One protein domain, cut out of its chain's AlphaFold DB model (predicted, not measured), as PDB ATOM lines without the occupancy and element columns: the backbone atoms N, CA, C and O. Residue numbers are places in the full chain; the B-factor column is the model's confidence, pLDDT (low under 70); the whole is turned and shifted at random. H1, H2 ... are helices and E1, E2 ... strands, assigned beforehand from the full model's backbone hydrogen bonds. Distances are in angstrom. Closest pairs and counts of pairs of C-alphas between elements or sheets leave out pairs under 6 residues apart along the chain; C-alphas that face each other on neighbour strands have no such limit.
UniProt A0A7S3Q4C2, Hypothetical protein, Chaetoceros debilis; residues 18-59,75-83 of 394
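What this domain is: This is residues 18 to 59 and 75 to 83 of the 394 residues of the protein "Hypothetical protein" of Chaetoceros debilis (UniProt A0A7S3Q4C2). Start at the small hairpin of two strands, E1 and E2, which makes one corner of an open triangle; the helices H1 and H2 make the other two. Residues 33 to 44 swing in a wide arc from H1 to the hairpin, and residues 30 to 41 stick out. The printed part has 51 residues, in the order H1, E1, E2, H2, with an antiparallel sheet E1 - E2. The class is mixed, helices and strands, with under half of the residues in named elements. The whole is loose, with a radius of gyration of the C-alphas of 12.7 A and spans of 34 by 23 by 21 A.

Where its parts are: Find C-alpha 45 at (142.065, 181.597, 176.118), where E1 begins; it runs through residues 45 to 47. E2 follows at residues 50 to 52. Look back to C-alpha 23 at (133.724, 180.105, 166.062) for H1, residues 23 to 32, 14.3 A long. H2, residues 75 to 83, is 12.3 A long and ends at C-alpha 83, (137.971, 197.652, 173.898).

How they stand to each other: E1 and E2 form a hairpin with a tight link, antiparallel at 137 degrees between their directions. Look at C-alphas 46 and 51, which face each other at 4.7 A. N 50 and O 47, at 2.9 A, and N 52 and O 45, at 2.9 A, are within hydrogen-bond range. H1 is apart from E2 and from H2, and E1 is apart from H2. In H1 and H2 every O i to N i+4 pair is within hydrogen-bond range.

The domain as a whole: The two C-alphas farthest apart, those of Thr 34 and Ala 76, are 34.0 A apart. The link from H1 to E1 is long, with 12 residues. Residues 60 to 74 are not printed, and C-alphas 59 and 75 are 14.1 A apart across the cut. The mean pLDDT of the printed part is 73.8; residues 34, 50, 52, 54 to 59 and 75 to 83 are under 70.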
ATOM      1  N   ILE A  18     138.333 172.885 176.965       91.69
ATOM      2  CA  ILE A  18     137.271 172.675 175.979       91.69
ATOM      3  C   ILE A  18     137.762 173.340 174.698       91.69
ATOM      4  O   ILE A  18     137.959 174.555 174.675       91.69
ATOM      5  N   ASP A  19     137.981 172.527 173.674       92.62
ATOM      6  CA  ASP A  19     138.494 172.944 172.375       92.62
ATOM      7  C   ASP A  19     137.331 172.944 171.367       92.62
ATOM      8  O   ASP A  19     136.496 172.038 171.400       92.62
ATOM      9  N   TYR A  20     137.271 173.951 170.493       92.75
ATOM     10  CA  TYR A  20     136.235 174.126 169.463       92.75
ATOM     11  C   TYR A  20     136.892 174.139 168.078       92.75
ATOM     12  O   TYR A  20     137.972 174.715 167.932       92.75
ATOM     13  N   GLU A  21     136.272 173.518 167.066       90.69
ATOM     14  CA  GLU A  21     136.865 173.480 165.714       90.69
ATOM     15  C   GLU A  21     136.649 174.792 164.936       90.69
ATOM     16  O   GLU A  21     137.497 175.167 164.122       90.69
ATOM     17  N   ASP A  22     135.562 175.522 165.214       93.25
ATOM     18  CA  ASP A  22     135.315 176.865 164.682       93.25
ATOM     19  C   ASP A  22     134.526 177.783 165.648       93.25
ATOM     20  O   ASP A  22     134.093 177.393 166.736       93.25
ATOM     21  N   VAL A  23     134.388 179.057 165.262       87.31
ATOM     22  CA  VAL A  23     133.724 180.105 166.062       87.31
ATOM     23  C   VAL A  23     132.194 179.969 166.046       87.31
ATOM     24  O   VAL A  23     131.534 180.414 166.989       87.31
ATOM     25  N   ASP A  24     131.625 179.357 165.005       92.19
ATOM     26  CA  ASP A  24     130.179 179.147 164.902       92.19
ATOM     27  C   ASP A  24     129.741 178.041 165.881       92.19
ATOM     28  O   ASP A  24     128.726 178.207 166.558       92.19
ATOM     29  N   GLU A  25     130.534 176.972 166.046       91.94
ATOM     30  CA  GLU A  25     130.331 175.931 167.066       91.94
ATOM     31  C   GLU A  25     130.347 176.520 168.486       91.94
ATOM     32  O   GLU A  25     129.436 176.254 169.272       91.94
ATOM     33  N   PHE A  26     131.316 177.390 168.798       91.75
ATOM     34  CA  PHE A  26     131.398 178.074 170.094       91.75
ATOM     35  C   PHE A  26     130.161 178.940 170.397       91.75
ATOM     36  O   PHE A  26     129.626 178.886 171.509       91.75
ATOM     37  N   GLU A  27     129.675 179.742 169.440       88.19
ATOM     38  CA  GLU A  27     128.468 180.552 169.661       88.19
ATOM     39  C   GLU A  27     127.181 179.703 169.693       88.19
ATOM     40  O   GLU A  27     126.291 180.017 170.485       88.19
ATOM     41  N   ASP A  28     127.065 178.614 168.922       89.44
ATOM     42  CA  ASP A  28     125.911 177.699 169.005       89.44
ATOM     43  C   ASP A  28     125.867 176.963 170.361       89.44
ATOM     44  O   ASP A  28     124.795 176.858 170.973       89.44
ATOM     45  N   ASP A  29     127.008 176.517 170.898       89.44
ATOM     46  CA  ASP A  29     127.075 175.862 172.214       89.44
ATOM     47  C   ASP A  29     126.735 176.861 173.340       89.44
ATOM     48  O   ASP A  29     125.891 176.596 174.205       89.44
ATOM     49  N   ARG A  30     127.270 178.087 173.249       84.44
ATOM     50  CA  ARG A  30     126.948 179.233 174.121       84.44
ATOM     51  C   ARG A  30     125.469 179.642 174.075       84.44
ATOM     52  O   ARG A  30     124.926 180.104 175.082       84.44
ATOM     53  N   LEU A  31     124.807 179.512 172.924       80.44
ATOM     54  CA  LEU A  31     123.385 179.832 172.747       80.44
ATOM     55  C   LEU A  31     122.448 178.702 173.195       80.44
ATOM     56  O   LEU A  31     121.279 178.973 173.497       80.44
ATOM     57  N   THR A  32     122.921 177.453 173.228       81.25
ATOM     58  CA  THR A  32     122.088 176.275 173.519       81.25
ATOM     59  C   THR A  32     122.253 175.726 174.936       81.25
ATOM     60  O   THR A  32     121.275 175.218 175.499       81.25
ATOM     61  N   CYS A  33     123.427 175.862 175.553       70.81
ATOM     62  CA  CYS A  33     123.671 175.386 176.910       70.81
ATOM     63  C   CYS A  33     123.189 176.364 177.998       70.81
ATOM     64  O   CYS A  33     123.409 177.572 177.951       70.81
ATOM     65  N   THR A  34     122.602 175.824 179.072       52.47
ATOM     66  CA  THR A  34     122.659 176.509 180.373       52.47
ATOM     67  C   THR A  34     124.099 176.505 180.861       52.47
ATOM     68  O   THR A  34     124.730 175.454 180.884       52.47
ATOM     69  N   ASP A  35     124.567 177.673 181.281       72.06
ATOM     70  CA  ASP A  35     125.966 178.041 181.497       72.06
ATOM     71  C   ASP A  35     126.653 177.277 182.661       72.06
ATOM     72  O   ASP A  35     126.817 177.786 183.771       72.06
ATOM     73  N   ILE A  36     127.013 176.006 182.428       75.50
ATOM     74  CA  ILE A  36     127.655 175.110 183.415       75.50
ATOM     75  C   ILE A  36     129.066 175.600 183.787       75.50
ATOM     76  O   ILE A  36     129.499 175.388 184.919       75.50
ATOM     77  N   ALA A  37     129.759 176.280 182.865       76.75
ATOM     78  CA  ALA A  37     131.100 176.830 183.073       76.75
ATOM     79  C   ALA A  37     131.108 178.163 183.857       76.75
ATOM     80  O   ALA A  37     132.101 178.481 184.507       76.75
ATOM     81  N   SER A  38     129.989 178.899 183.886       76.25
ATOM     82  CA  SER A  38     129.850 180.219 184.529       76.25
ATOM     83  C   SER A  38     130.392 180.390 185.970       76.25
ATOM     84  O   SER A  38     130.871 181.485 186.274       76.25
ATOM     85  N   PRO A  39     130.333 179.404 186.897       82.81
ATOM     86  CA  PRO A  39     130.849 179.587 188.258       82.81
ATOM     87  C   PRO A  39     132.360 179.327 188.403       82.81
ATOM     88  O   PRO A  39     132.883 179.481 189.508       82.81
ATOM     89  N   TYR A  40     133.056 178.913 187.339       81.56
ATOM     90  CA  TYR A  40     134.492 178.632 187.349       81.56
ATOM     91  C   TYR A  40     135.298 179.843 186.855       81.56
ATOM     92  O   TYR A  40     134.808 180.659 186.078       81.56
ATOM     93  N   GLN A  41     136.548 179.973 187.307       81.06
ATOM     94  CA  GLN A  41     137.465 180.983 186.778       81.06
ATOM     95  C   GLN A  41     138.160 180.432 185.529       81.06
ATOM     96  O   GLN A  41     138.882 179.437 185.618       81.06
ATOM     97  N   CYS A  42     137.960 181.083 184.385       78.12
ATOM     98  CA  CYS A  42     138.688 180.770 183.160       78.12
ATOM     99  C   CYS A  42     140.189 181.065 183.323       78.12
ATOM    100  O   CYS A  42     140.580 182.037 183.968       78.12
ATOM    101  N   GLN A  43     141.025 180.231 182.710       82.62
ATOM    102  CA  GLN A  43     142.415 180.571 182.397       82.62
ATOM    103  C   GLN A  43     142.459 181.307 181.037       82.62
ATOM    104  O   GLN A  43     141.449 181.274 180.327       82.62
ATOM    105  N   PRO A  44     143.553 182.019 180.684       77.44
ATOM    106  CA  PRO A  44     143.650 182.727 179.405       77.44
ATOM    107  C   PRO A  44     143.327 181.811 178.220       77.44
ATOM    108  O   PRO A  44     143.742 180.653 178.183       77.44
ATOM    109  N   MET A  45     142.561 182.344 177.270       81.00
ATOM    110  CA  MET A  45     142.065 181.597 176.118       81.00
ATOM    111  C   MET A  45     143.111 181.609 175.003       81.00
ATOM    112  O   MET A  45     143.755 182.632 174.765       81.00
ATOM    113  N   THR A  46     143.272 180.485 174.308       79.69
ATOM    114  CA  THR A  46     144.117 180.396 173.113       79.69
ATOM    115  C   THR A  46     143.259 180.438 171.856       79.69
ATOM    116  O   THR A  46     142.467 179.525 171.640       79.69
ATOM    117  N   ASP A  47     143.446 181.457 171.018       75.19
ATOM    118  CA  ASP A  47     142.762 181.600 169.726       75.19
ATOM    119  C   ASP A  47     143.787 181.485 168.588       75.19
ATOM    120  O   ASP A  47     144.834 182.131 168.627       75.19
ATOM    121  N   PHE A  48     143.556 180.583 167.630       70.94
ATOM    122  CA  PHE A  48     144.519 180.169 166.586       70.94
ATOM    123  C   PHE A  48     145.966 179.901 167.076       70.94
ATOM    124  O   PHE A  48     146.928 180.032 166.319       70.94
ATOM    125  N   GLY A  49     146.131 179.497 168.342       76.62
ATOM    126  CA  GLY A  49     147.434 179.245 168.975       76.62
ATOM    127  C   GLY A  49     148.109 180.467 169.617       76.62
ATOM    128  O   GLY A  49     149.232 180.342 170.100       76.62
ATOM    129  N   PHE A  50     147.444 181.624 169.660       69.31
ATOM    130  CA  PHE A  50     147.898 182.818 170.375       69.31
ATOM    131  C   PHE A  50     147.220 182.933 171.745       69.31
ATOM    132  O   PHE A  50     146.008 182.757 171.853       69.31
ATOM    133  N   GLU A  51     147.979 183.277 172.788       73.25
ATOM    134  CA  GLU A  51     147.420 183.575 174.112       73.25
ATOM    135  C   GLU A  51     146.706 184.938 174.114       73.25
ATOM    136  O   GLU A  51     147.282 185.963 173.732       73.25
ATOM    137  N   VAL A  52     145.460 184.950 174.595       69.19
ATOM    138  CA  VAL A  52     144.635 186.150 174.773       69.19
ATOM    139  C   VAL A  52     144.368 186.366 176.265       69.19
ATOM    140  O   VAL A  52     143.802 185.500 176.939       69.19
ATOM    141  N   ASP A  53     144.778 187.521 176.802       71.12
ATOM    142  CA  ASP A  53     144.528 187.864 178.211       71.12
ATOM    143  C   ASP A  53     143.061 188.265 178.485       71.12
ATOM    144  O   ASP A  53     142.291 188.561 177.571       71.12
ATOM    145  N   GLU A  54     142.659 188.324 179.763       58.66
ATOM    146  CA  GLU A  54     141.304 188.747 180.183       58.66
ATOM    147  C   GLU A  54     140.927 190.177 179.714       58.66
ATOM    148  O   GLU A  54     139.760 190.568 179.756       58.66
ATOM    149  N   GLY A  55     141.906 190.977 179.272       60.16
ATOM    150  CA  GLY A  55     141.731 192.304 178.682       60.16
ATOM    151  C   GLY A  55     141.714 192.317 177.147       60.16
ATOM    152  O   GLY A  55     141.713 193.406 176.564       60.16
ATOM    153  N   GLY A  56     141.718 191.150 176.496       53.75
ATOM    154  CA  GLY A  56     141.732 190.996 175.042       53.75
ATOM    155  C   GLY A  56     143.054 191.397 174.383       53.75
ATOM    156  O   GLY A  56     143.057 191.859 173.241       53.75
ATOM    157  N   ARG A  57     144.182 191.290 175.099       52.28
ATOM    158  CA  ARG A  57     145.520 191.530 174.541       52.28
ATOM    159  C   ARG A  57     146.122 190.223 174.045       52.28
ATOM    160  O   ARG A  57     146.252 189.277 174.814       52.28
ATOM    161  N   VAL A  58     146.555 190.229 172.789       47.22
ATOM    162  CA  VAL A  58     147.349 189.153 172.187       47.22
ATOM    163  C   VAL A  58     148.823 189.364 172.538       47.22
ATOM    164  O   VAL A  58     149.388 190.420 172.234       47.22
ATOM    165  N   SER A  59     149.457 188.386 173.183       48.84
ATOM    166  CA  SER A  59     150.902 188.389 173.445       48.84
ATOM    167  C   SER A  59     151.685 187.775 172.268       48.84
ATOM    168  O   SER A  59     151.194 186.915 171.544       48.84
ATOM    169  N   ILE A  75     143.355 195.446 161.927       67.19
ATOM    170  CA  ILE A  75     143.771 195.130 163.305       67.19
ATOM    171  C   ILE A  75     143.406 196.278 164.265       67.19
ATOM    172  O   ILE A  75     143.031 196.029 165.415       67.19
ATOM    173  N   ALA A  76     143.464 197.538 163.819       64.00
ATOM    174  CA  ALA A  76     143.052 198.682 164.626       64.00
ATOM    175  C   ALA A  76     141.533 198.705 164.881       64.00
ATOM    176  O   ALA A  76     141.128 198.959 166.021       64.00
ATOM    177  N   GLU A  77     140.694 198.395 163.885       63.25
ATOM    178  CA  GLU A  77     139.247 198.233 164.089       63.25
ATOM    179  C   GLU A  77     138.937 197.054 165.027       63.25
ATOM    180  O   GLU A  77     138.117 197.204 165.937       63.25
ATOM    181  N   TRP A  78     139.644 195.925 164.908       61.50
ATOM    182  CA  TRP A  78     139.461 194.762 165.791       61.50
ATOM    183  C   TRP A  78     139.828 195.067 167.256       61.50
ATOM    184  O   TRP A  78     139.063 194.782 168.182       61.50
ATOM    185  N   ILE A  79     140.947 195.762 167.485       64.44
ATOM    186  CA  ILE A  79     141.354 196.235 168.820       64.44
ATOM    187  C   ILE A  79     140.355 197.263 169.385       64.44
ATOM    188  O   ILE A  79     140.132 197.313 170.601       64.44
ATOM    189  N   LEU A  80     139.739 198.095 168.538       54.78
ATOM    190  CA  LEU A  80     138.674 199.019 168.945       54.78
ATOM    191  C   LEU A  80     137.363 198.287 169.266       54.78
ATOM    192  O   LEU A  80     136.676 198.685 170.208       54.78
ATOM    193  N   PHE A  81     137.028 197.212 168.551       56.12
ATOM    194  CA  PHE A  81     135.876 196.360 168.848       56.12
ATOM    195  C   PHE A  81     136.006 195.724 170.242       56.12
ATOM    196  O   PHE A  81     135.144 195.949 171.096       56.12
ATOM    197  N   ILE A  82     137.132 195.053 170.516       54.75
ATOM    198  CA  ILE A  82     137.439 194.429 171.816       54.75
ATOM    199  C   ILE A  82     137.328 195.443 172.965       54.75
ATOM    200  O   ILE A  82     136.591 195.219 173.928       54.75
ATOM    201  N   LYS A  83     137.978 196.612 172.847       46.69
ATOM    202  CA  LYS A  83     137.971 197.652 173.898       46.69
ATOM    203  C   LYS A  83     136.579 198.206 174.214       46.69
ATOM    204  O   LYS A  83     136.326 198.608 175.349       46.69
TER     205      LYS A  83